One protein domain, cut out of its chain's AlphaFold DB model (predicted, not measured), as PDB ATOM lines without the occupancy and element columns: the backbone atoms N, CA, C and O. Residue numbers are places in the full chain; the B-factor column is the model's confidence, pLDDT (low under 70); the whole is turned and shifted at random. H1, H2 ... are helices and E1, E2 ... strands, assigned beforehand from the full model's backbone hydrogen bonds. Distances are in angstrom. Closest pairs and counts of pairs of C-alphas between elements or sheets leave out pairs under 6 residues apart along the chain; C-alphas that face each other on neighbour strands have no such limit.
ATOM      1  N   CYS A 104       8.416 -34.712  31.978       95.12
ATOM      2  CA  CYS A 104       7.301 -35.310  32.682       95.12
ATOM      3  C   CYS A 104       7.278 -34.949  34.164       95.12
ATOM      4  O   CYS A 104       8.310 -34.673  34.788       95.12
ATOM      5  N   HIS A 105       6.075 -34.976  34.731       94.94
ATOM      6  CA  HIS A 105       5.817 -34.652  36.129       94.94
ATOM      7  C   HIS A 105       4.790 -35.614  36.716       94.94
ATOM      8  O   HIS A 105       3.891 -36.067  36.013       94.94
ATOM      9  N   ILE A 106       4.892 -35.881  38.014       95.75
ATOM     10  CA  ILE A 106       3.827 -36.532  38.782       95.75
ATOM     11  C   ILE A 106       3.374 -35.538  39.837       95.75
ATOM     12  O   ILE A 106       4.162 -35.143  40.697       95.75
ATOM     13  N   THR A 107       2.112 -35.136  39.760       92.88
ATOM     14  CA  THR A 107       1.478 -34.225  40.716       92.88
ATOM     15  C   THR A 107       0.274 -34.889  41.373       92.88
ATOM     16  O   THR A 107      -0.118 -35.993  40.985       92.88
ATOM     17  N   ARG A 108      -0.319 -34.245  42.378       89.31
ATOM     18  CA  ARG A 108      -1.503 -34.765  43.056       89.31
ATOM     19  C   ARG A 108      -2.528 -33.691  43.363       89.31
ATOM     20  O   ARG A 108      -2.300 -32.795  44.172       89.31
ATOM     21  N   MET A 109      -3.727 -33.857  42.826       86.31
ATOM     22  CA  MET A 109      -4.843 -32.954  43.084       86.31
ATOM     23  C   MET A 109      -6.022 -33.737  43.644       86.31
ATOM     24  O   MET A 109      -6.375 -34.803  43.151       86.31
ATOM     25  N   PHE A 110      -6.592 -33.249  44.748       83.69
ATOM     26  CA  PHE A 110      -7.727 -33.889  45.429       83.69
ATOM     27  C   PHE A 110      -7.529 -35.379  45.763       83.69
ATOM     28  O   PHE A 110      -8.480 -36.146  45.855       83.69
ATOM     29  N   GLY A 111      -6.284 -35.798  45.988       85.00
ATOM     30  CA  GLY A 111      -5.947 -37.188  46.292       85.00
ATOM     31  C   GLY A 111      -5.649 -38.059  45.074       85.00
ATOM     32  O   GLY A 111      -5.008 -39.090  45.272       85.00
ATOM     33  N   SER A 112      -6.023 -37.628  43.868       89.94
ATOM     34  CA  SER A 112      -5.686 -38.286  42.603       89.94
ATOM     35  C   SER A 112      -4.250 -37.956  42.191       89.94
ATOM     36  O   SER A 112      -3.867 -36.783  42.198       89.94
ATOM     37  N   PHE A 113      -3.451 -38.977  41.869       94.50
ATOM     38  CA  PHE A 113      -2.158 -38.788  41.212       94.50
ATOM     39  C   PHE A 113      -2.373 -38.527  39.733       94.50
ATOM     40  O   PHE A 113      -3.199 -39.185  39.113       94.50
ATOM     41  N   VAL A 114      -1.604 -37.601  39.165       95.50
ATOM     42  CA  VAL A 114      -1.709 -37.214  37.759       95.50
ATOM     43  C   VAL A 114      -0.323 -37.208  37.133       95.50
ATOM     44  O   VAL A 114       0.587 -36.537  37.627       95.50
ATOM     45  N   TYR A 115      -0.173 -37.953  36.040       97.06
ATOM     46  CA  TYR A 115       1.018 -37.961  35.204       97.06
ATOM     47  C   TYR A 115       0.894 -36.916  34.099       97.06
ATOM     48  O   TYR A 115      -0.031 -36.956  33.282       97.06
ATOM     49  N   LEU A 116       1.844 -35.985  34.067       95.62
ATOM     50  CA  LEU A 116       1.953 -34.963  33.035       95.62
ATOM     51  C   LEU A 116       3.121 -35.298  32.121       95.62
ATOM     52  O   LEU A 116       4.196 -35.649  32.606       95.62
ATOM     53  N   LYS A 117       2.941 -35.115  30.815       95.44
ATOM     54  CA  LYS A 117       3.999 -35.323  29.823       95.44
ATOM     55  C   LYS A 117       3.957 -34.264  28.740       95.44
ATOM     56  O   LYS A 117       2.883 -33.840  28.302       95.44
ATOM     57  N   ARG A 118       5.130 -33.840  28.272       92.31
ATOM     58  CA  ARG A 118       5.238 -32.995  27.088       92.31
ATOM     59  C   ARG A 118       5.118 -33.846  25.832       92.31
ATOM     60  O   ARG A 118       5.983 -34.650  25.519       92.31
ATOM     61  N   ILE A 119       4.045 -33.627  25.080       90.19
ATOM     62  CA  ILE A 119       3.759 -34.317  23.822       90.19
ATOM     63  C   ILE A 119       3.706 -33.270  22.713       90.19
ATOM     64  O   ILE A 119       2.901 -32.337  22.757       90.19
ATOM     65  N   ARG A 120       4.575 -33.414  21.702       87.81
ATOM     66  CA  ARG A 120       4.661 -32.491  20.548       87.81
ATOM     67  C   ARG A 120       4.779 -31.020  20.981       87.81
ATOM     68  O   ARG A 120       4.075 -30.146  20.476       87.81
ATOM     69  N   GLY A 121       5.639 -30.762  21.967       85.50
ATOM     70  CA  GLY A 121       5.921 -29.422  22.484       85.50
ATOM     71  C   GLY A 121       4.898 -28.866  23.481       85.50
ATOM     72  O   GLY A 121       5.142 -27.797  24.034       85.50
ATOM     73  N   LYS A 122       3.796 -29.569  23.775       89.38
ATOM     74  CA  LYS A 122       2.780 -29.133  24.750       89.38
ATOM     75  C   LYS A 122       2.732 -30.073  25.948       89.38
ATOM     76  O   LYS A 122       2.638 -31.281  25.761       89.38
ATOM     77  N   LEU A 123       2.783 -29.521  27.159       91.75
ATOM     78  CA  LEU A 123       2.533 -30.289  28.377       91.75
ATOM     79  C   LEU A 123       1.044 -30.650  28.447       91.75
ATOM     80  O   LEU A 123       0.206 -29.802  28.138       91.75
ATOM     81  N   LYS A 124       0.737 -31.894  28.813       94.94
ATOM     82  CA  LYS A 124      -0.627 -32.408  28.981       94.94
ATOM     83  C   LYS A 124      -0.713 -33.356  30.166       94.94
ATOM     84  O   LYS A 124       0.257 -34.069  30.429       94.94
ATOM     85  N   ALA A 125      -1.869 -33.421  30.814       95.50
ATOM     86  CA  ALA A 125      -2.229 -34.541  31.670       95.50
ATOM     87  C   ALA A 125      -2.549 -35.766  30.804       95.50
ATOM     88  O   ALA A 125      -3.427 -35.729  29.945       95.50
ATOM     89  N   VAL A 126      -1.783 -36.841  30.987       95.69
ATOM     90  CA  VAL A 126      -1.880 -38.057  30.161       95.69
ATOM     91  C   VAL A 126      -2.630 -39.163  30.884       95.69
ATOM     92  O   VAL A 126      -3.336 -39.946  30.255       95.69
ATOM     93  N   HIS A 127      -2.468 -39.236  32.201       96.12
ATOM     94  CA  HIS A 127      -3.067 -40.280  33.010       96.12
ATOM     95  C   HIS A 127      -3.315 -39.767  34.427       96.12
ATOM     96  O   HIS A 127      -2.545 -38.949  34.934       96.12
ATOM     97  N   ALA A 128      -4.373 -40.254  35.066       95.31
ATOM     98  CA  ALA A 128      -4.699 -39.928  36.443       95.31
ATOM     99  C   ALA A 128      -5.290 -41.143  37.154       95.31
ATOM    100  O   ALA A 128      -5.946 -41.973  36.529       95.31
ATOM    101  N   THR A 129      -5.112 -41.225  38.469       93.44
ATOM    102  CA  THR A 129      -5.869 -42.184  39.281       93.44
ATOM    103  C   THR A 129      -7.278 -41.646  39.544       93.44
ATOM    104  O   THR A 129      -7.473 -40.426  39.572       93.44
ATOM    105  N   PRO A 130      -8.264 -42.502  39.847       89.56
ATOM    106  CA  PRO A 130      -9.536 -42.040  40.390       89.56
ATOM    107  C   PRO A 130      -9.341 -41.201  41.661       89.56
ATOM    108  O   PRO A 130      -8.356 -41.359  42.393       89.56
ATOM    109  N   ILE A 131     -10.283 -40.301  41.938       87.25
ATOM    110  CA  ILE A 131     -10.305 -39.529  43.182       87.25
ATOM    111  C   ILE A 131     -10.699 -40.468  44.331       87.25
ATOM    112  O   ILE A 131     -11.819 -40.976  44.342       87.25
ATOM    113  N   PRO A 132      -9.834 -40.676  45.343       81.94
ATOM    114  CA  PRO A 132     -10.143 -41.588  46.446       81.94
ATOM    115  C   PRO A 132     -11.094 -40.968  47.486       81.94
ATOM    116  O   PRO A 132     -11.595 -41.655  48.373       81.94
ATOM    117  N   LEU A 133     -11.313 -39.652  47.419       78.56
ATOM    118  CA  LEU A 133     -12.117 -38.894  48.372       78.56
ATOM    119  C   LEU A 133     -13.588 -38.883  47.950       78.56
ATOM    120  O   LEU A 133     -13.906 -38.389  46.878       78.56
ATOM    121  N   ARG A 134     -14.496 -39.306  48.837       74.19
ATOM    122  CA  ARG A 134     -15.955 -39.155  48.628       74.19
ATOM    123  C   ARG A 134     -16.473 -37.758  48.957       74.19
ATOM    124  O   ARG A 134     -17.495 -37.321  48.443       74.19
ATOM    125  N   TYR A 135     -15.790 -37.061  49.860       74.88
ATOM    126  CA  TYR A 135     -16.162 -35.717  50.269       74.88
ATOM    127  C   TYR A 135     -14.941 -34.943  50.771       74.88
ATOM    128  O   TYR A 135     -14.166 -35.440  51.588       74.88
ATOM    129  N   CYS A 136     -14.785 -33.698  50.317       76.12
ATOM    130  CA  CYS A 136     -13.769 -32.774  50.812       76.12
ATOM    131  C   CYS A 136     -14.291 -31.325  50.720       76.12
ATOM    132  O   CYS A 136     -14.542 -30.852  49.607       76.12
ATOM    133  N   PRO A 137     -14.431 -30.586  51.846       74.50
ATOM    134  CA  PRO A 137     -14.939 -29.211  51.820       74.50
ATOM    135  C   PRO A 137     -14.066 -28.275  50.979       74.50
ATOM    136  O   PRO A 137     -14.577 -27.391  50.293       74.50
ATOM    137  N   LEU A 138     -12.742 -28.470  51.027       75.62
ATOM    138  CA  LEU A 138     -11.795 -27.677  50.249       75.62
ATOM    139  C   LEU A 138     -11.951 -27.937  48.751       75.62
ATOM    140  O   LEU A 138     -12.029 -26.987  47.984       75.62
ATOM    141  N   MET A 139     -12.026 -29.206  48.346       80.00
ATOM    142  CA  MET A 139     -12.250 -29.578  46.948       80.00
ATOM    143  C   MET A 139     -13.557 -28.982  46.436       80.00
ATOM    144  O   MET A 139     -13.557 -28.349  45.387       80.00
ATOM    145  N   LYS A 140     -14.646 -29.101  47.208       81.50
ATOM    146  CA  LYS A 140     -15.937 -28.507  46.848       81.50
ATOM    147  C   LYS A 140     -15.824 -27.001  46.636       81.50
ATOM    148  O   LYS A 140     -16.285 -26.498  45.617       81.50
ATOM    149  N   LYS A 141     -15.196 -26.292  47.579       79.12
ATOM    150  CA  LYS A 141     -14.971 -24.846  47.477       79.12
ATOM    151  C   LYS A 141     -14.162 -24.497  46.222       79.12
ATOM    152  O   LYS A 141     -14.624 -23.688  45.430       79.12
ATOM    153  N   LEU A 142     -13.006 -25.132  46.027       78.81
ATOM    154  CA  LEU A 142     -12.101 -24.833  44.913       78.81
ATOM    155  C   LEU A 142     -12.732 -25.140  43.552       78.81
ATOM    156  O   LEU A 142     -12.661 -24.307  42.662       78.81
ATOM    157  N   LEU A 143     -13.384 -26.294  43.391       82.62
ATOM    158  CA  LEU A 143     -14.070 -26.641  42.141       82.62
ATOM    159  C   LEU A 143     -15.242 -25.694  41.849       82.62
ATOM    160  O   LEU A 143     -15.457 -25.329  40.700       82.62
ATOM    161  N   THR A 144     -15.959 -25.240  42.883       83.81
ATOM    162  CA  THR A 144     -17.028 -24.239  42.723       83.81
ATOM    163  C   THR A 144     -16.471 -22.876  42.297       83.81
ATOM    164  O   THR A 144     -17.081 -22.203  41.475       83.81
ATOM    165  N   GLU A 145     -15.318 -22.469  42.840       81.25
ATOM    166  CA  GLU A 145     -14.622 -21.230  42.456       81.25
ATOM    167  C   GLU A 145     -14.041 -21.297  41.037       81.25
ATOM    168  O   GLU A 145     -14.061 -20.293  40.329       81.25
ATOM    169  N   ILE A 146     -13.533 -22.463  40.621       82.50
ATOM    170  CA  ILE A 146     -13.052 -22.708  39.254       82.50
ATOM    171  C   ILE A 146     -14.222 -22.630  38.259       82.50
ATOM    172  O   ILE A 146     -14.108 -21.951  37.240       82.50
ATOM    173  N   GLY A 147     -15.348 -23.280  38.573       83.50
ATOM    174  CA  GLY A 147     -16.535 -23.317  37.716       83.50
ATOM    175  C   GLY A 147     -16.335 -24.099  36.409       83.50
ATOM    176  O   GLY A 147     -15.305 -24.731  36.188       83.50
ATOM    177  N   GLY A 148     -17.344 -24.067  35.535       88.00
ATOM    178  CA  GLY A 148     -17.327 -24.774  34.248       88.00
ATOM    179  C   GLY A 148     -17.757 -26.244  34.320       88.00
ATOM    180  O   GLY A 148     -17.937 -26.814  35.400       88.00
ATOM    181  N   ASP A 149     -17.937 -26.846  33.143       90.19
ATOM    182  CA  ASP A 149     -18.539 -28.176  32.991       90.19
ATOM    183  C   ASP A 149     -17.667 -29.279  33.605       90.19
ATOM    184  O   ASP A 149     -18.177 -30.131  34.331       90.19
ATOM    185  N   THR A 150     -16.343 -29.229  33.413       89.31
ATOM    186  CA  THR A 150     -15.405 -30.215  33.981       89.31
ATOM    187  C   THR A 150     -15.404 -30.192  35.512       89.31
ATOM    188  O   THR A 150     -15.448 -31.244  36.153       89.31
ATOM    189  N   ALA A 151     -15.409 -29.006  36.131       86.94
ATOM    190  CA  ALA A 151     -15.452 -28.890  37.589       86.94
ATOM    191  C   ALA A 151     -16.797 -29.363  38.168       86.94
ATOM    192  O   ALA A 151     -16.816 -30.033  39.204       86.94
ATOM    193  N   ALA A 152     -17.912 -29.058  37.493       88.81
ATOM    194  CA  ALA A 152     -19.237 -29.546  37.868       88.81
ATOM    195  C   ALA A 152     -19.339 -31.076  37.738       88.81
ATOM    196  O   ALA A 152     -19.779 -31.740  38.679       88.81
ATOM    197  N   GLY A 153     -18.848 -31.634  36.629       89.38
ATOM    198  CA  GLY A 153     -18.798 -33.074  36.389       89.38
ATOM    199  C   GLY A 153     -17.960 -33.815  37.431       89.38
ATOM    200  O   GLY A 153     -18.378 -34.857  37.924       89.38
ATOM    201  N   LEU A 154     -16.821 -33.253  37.857       87.50
ATOM    202  CA  LEU A 154     -16.019 -33.827  38.946       87.50
ATOM    203  C   LEU A 154     -16.753 -33.838  40.288       87.50
ATOM    204  O   LEU A 154     -16.664 -34.821  41.024       87.50
ATOM    205  N   LEU A 155     -17.472 -32.765  40.626       87.50
ATOM    206  CA  LEU A 155     -18.264 -32.718  41.859       87.50
ATOM    207  C   LEU A 155     -19.365 -33.780  41.860       87.50
ATOM    208  O   LEU A 155     -19.585 -34.424  42.886       87.50
ATOM    209  N   GLU A 156     -20.027 -33.969  40.721       86.94
ATOM    210  CA  GLU A 156     -21.049 -34.997  40.544       86.94
ATOM    211  C   GLU A 156     -20.453 -36.409  40.622       86.94
ATOM    212  O   GLU A 156     -20.925 -37.228  41.413       86.94
ATOM    213  N   ALA A 157     -19.365 -36.667  39.889       85.25
ATOM    214  CA  ALA A 157     -18.667 -37.951  39.882       85.25
ATOM    215  C   ALA A 157     -18.212 -38.357  41.292       85.25
ATOM    216  O   ALA A 157     -18.448 -39.486  41.727       85.25
ATOM    217  N   VAL A 158     -17.629 -37.424  42.052       81.94
ATOM    218  CA  VAL A 158     -17.214 -37.680  43.438       81.94
ATOM    219  C   VAL A 158     -18.413 -37.957  44.347       81.94
ATOM    220  O   VAL A 158     -18.365 -38.888  45.152       81.94
ATOM    221  N   ALA A 159     -19.501 -37.192  44.217       79.50
ATOM    222  CA  ALA A 159     -20.706 -37.394  45.021       79.50
ATOM    223  C   ALA A 159     -21.367 -38.760  44.762       79.50
ATOM    224  O   ALA A 159     -21.914 -39.365  45.685       79.50
ATOM    225  N   GLN A 160     -21.289 -39.255  43.525       79.94
ATOM    226  CA  GLN A 160     -21.812 -40.560  43.118       79.94
ATOM    227  C   GLN A 160     -20.834 -41.715  43.395       79.94
ATOM    228  O   GLN A 160     -21.208 -42.878  43.257       79.94
ATOM    229  N   GLY A 161     -19.596 -41.419  43.814       71.19
ATOM    230  CA  GLY A 161     -18.545 -42.418  44.006       71.19
ATOM    231  C   GLY A 161     -18.099 -43.076  42.699       71.19
ATOM    232  O   GLY A 161     -17.707 -44.240  42.718       71.19
ATOM    233  N   ALA A 162     -18.204 -42.360  41.577       65.12
ATOM    234  CA  ALA A 162     -17.872 -42.877  40.259       65.12
ATOM    235  C   ALA A 162     -16.374 -43.211  40.153       65.12
ATOM    236  O   ALA A 162     -15.508 -42.377  40.435       65.12
ATOM    237  N   GLU A 163     -16.077 -44.435  39.709       63.34
ATOM    238  CA  GLU A 163     -14.707 -44.925  39.511       63.34
ATOM    239  C   GLU A 163     -13.996 -44.202  38.350       63.34
ATOM    240  O   GLU A 163     -12.783 -44.019  38.393       63.34
ATOM    241  N   ASP A 164     -14.738 -43.685  37.364       70.44
ATOM    242  CA  ASP A 164     -14.190 -43.022  36.170       70.44
ATOM    243  C   ASP A 164     -14.038 -41.493  36.329       70.44
ATOM    244  O   ASP A 164     -14.492 -40.689  35.517       70.44
ATOM    245  N   SER A 165     -13.415 -41.056  37.428       86.06
ATOM    246  CA  SER A 165     -13.055 -39.637  37.642       86.06
ATOM    247  C   SER A 165     -11.698 -39.258  37.035       86.06
ATOM    248  O   SER A 165     -11.336 -38.080  37.012       86.06
ATOM    249  N   ALA A 166     -10.948 -40.239  36.526       90.44
ATOM    250  CA  ALA A 166      -9.600 -40.055  35.999       90.44
ATOM    251  C   ALA A 166      -9.569 -39.156  34.751       90.44
ATOM    252  O   ALA A 166      -8.767 -38.222  34.693       90.44
ATOM    253  N   GLY A 167     -10.466 -39.385  33.783       91.50
ATOM    254  CA  GLY A 167     -10.538 -38.573  32.561       91.50
ATOM    255  C   GLY A 167     -10.832 -37.100  32.857       91.50
ATOM    256  O   GLY A 167     -10.076 -36.218  32.452       91.50
ATOM    257  N   LEU A 168     -11.862 -36.846  33.670       92.25
ATOM    258  CA  LEU A 168     -12.226 -35.498  34.115       92.25
ATOM    259  C   LEU A 168     -11.113 -34.826  34.939       92.25
ATOM    260  O   LEU A 168     -10.940 -33.610  34.875       92.25
ATOM    261  N   MET A 169     -10.333 -35.599  35.706       92.50
ATOM    262  CA  MET A 169      -9.171 -35.067  36.422       92.50
ATOM    263  C   MET A 169      -8.087 -34.587  35.456       92.50
ATOM    264  O   MET A 169      -7.546 -33.498  35.644       92.50
ATOM    265  N   CYS A 170      -7.783 -35.359  34.407       94.44
ATOM    266  CA  CYS A 170      -6.845 -34.928  33.372       94.44
ATOM    267  C   CYS A 170      -7.316 -33.633  32.694       94.44
ATOM    268  O   CYS A 170      -6.529 -32.696  32.561       94.44
ATOM    269  N   GLU A 171      -8.598 -33.550  32.333       93.38
ATOM    270  CA  GLU A 171      -9.184 -32.339  31.746       93.38
ATOM    271  C   GLU A 171      -9.052 -31.132  32.682       93.38
ATOM    272  O   GLU A 171      -8.552 -30.086  32.267       93.38
ATOM    273  N   LEU A 172      -9.397 -31.281  33.965       90.12
ATOM    274  CA  LEU A 172      -9.270 -30.198  34.945       90.12
ATOM    275  C   LEU A 172      -7.821 -29.704  35.056       90.12
ATOM    276  O   LEU A 172      -7.571 -28.499  35.131       90.12
ATOM    277  N   ILE A 173      -6.852 -30.620  35.074       90.38
ATOM    278  CA  ILE A 173      -5.433 -30.267  35.156       90.38
ATOM    279  C   ILE A 173      -4.983 -29.502  33.911       90.38
ATOM    280  O   ILE A 173      -4.304 -28.479  34.044       90.38
ATOM    281  N   ASP A 174      -5.383 -29.947  32.720       90.69
ATOM    282  CA  ASP A 174      -5.107 -29.232  31.473       90.69
ATOM    283  C   ASP A 174      -5.697 -27.810  31.517       90.69
ATOM    284  O   ASP A 174      -5.019 -26.837  31.168       90.69
ATOM    285  N   GLU A 175      -6.941 -27.663  31.983       87.88
ATOM    286  CA  GLU A 175      -7.671 -26.394  31.987       87.88
ATOM    287  C   GLU A 175      -7.236 -25.396  33.057       87.88
ATOM    288  O   GLU A 175      -7.240 -24.191  32.800       87.88
ATOM    289  N   VAL A 176      -6.859 -25.877  34.238       82.00
ATOM    290  CA  VAL A 176      -6.594 -25.025  35.403       82.00
ATOM    291  C   VAL A 176      -5.100 -24.894  35.659       82.00
ATOM    292  O   VAL A 176      -4.583 -23.787  35.807       82.00
TER     293      VAL A 176
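Overview. This is residues 104 to 176 of the 433 residues of the protein "DUF2099 family protein" of Lachnospiraceae bacterium NSJ-29 (UniProt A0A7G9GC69). A small, strongly twisted sheet of three strands makes one end of the domain, H3 packs across one of its faces, and H2 and H1 sit beyond H3 at the other end as a helical hairpin. H3 is in the middle, between the sheet and H2, and no named helix is on the sheet's other face. The printed part has 73 residues with three named strands followed by three named helices, E1 E2 E3 H1 H2 H3; the sheet's order is E1 - E2 - E3, antiparallel throughout, and the class is mixed, helices and strands. The whole is compact, with a radius of gyration of the C-alphas of 11.9 A, and elongated, spanning 35 by 21 by 17 A.

Arrangement. Start at the inner strand E2, residues 112 to 119. Edge strand E1, residues 104 to 109, forms a hairpin with it at 151 degrees; look for N 107 and O 114, 3.0 A apart and within hydrogen-bond range. Edge strand E3, residues 122 to 128, forms a hairpin with E2 at 148 degrees, with N 124 and O 117 within range at 2.9 A. The three strands form a meander, each strand the antiparallel neighbour of the one before. Now find H3, residues 166 to 176, on one face of this sheet at a height of 7.9 A, an arrangement of two layers, helix over sheet. It lies over E2 and only just over E3, on which 3 of its C-alphas fall, and runs only just across the strands, at 60.4 degrees to E2 on the local plane. The closest C-alphas of E3 and H3 are those of Ala 128 and Ala 166, 4.9 A. H2, residues 148 to 160, touches H3 with residues 150 to 154 alone, closest at the C-alphas of Thr 150 and Leu 168, 6.2 A; this helical hairpin has a shallow tilt of 33 degrees, only just short of steep, opposite ways. H1, residues 137 to 146, touches H2 at the C-alphas of Leu 143 and Ala 151, 5.3 A, a helical hairpin with a shallow tilt of 24 degrees. H1 and H2 are not on the sheet. In H1, H2 and H3 every O i to N i+4 pair is within hydrogen-bond range.

Along the chain. Find C-alpha 104 at (7.301, -35.310, 32.682), where E1 begins its 16.2 A. E2 covers 21.4 A and E3 17.6 A. H1 begins at C-alpha 137, (-14.939, -29.211, 51.820), and covers 14.3 A; H2 covers 18.7 A. H3 covers 15.3 A and ends at C-alpha 176, (-6.594, -25.025, 35.403).

Size, cuts and confidence. The two C-alphas farthest apart, those of Arg 120 and Pro 137, are 37.1 A from each other. The printed part has no cut and no long link; E3 to H1 is short, the others tight. Mean pLDDT of the printed part is 86.5, with residues 162 to 163 under 70.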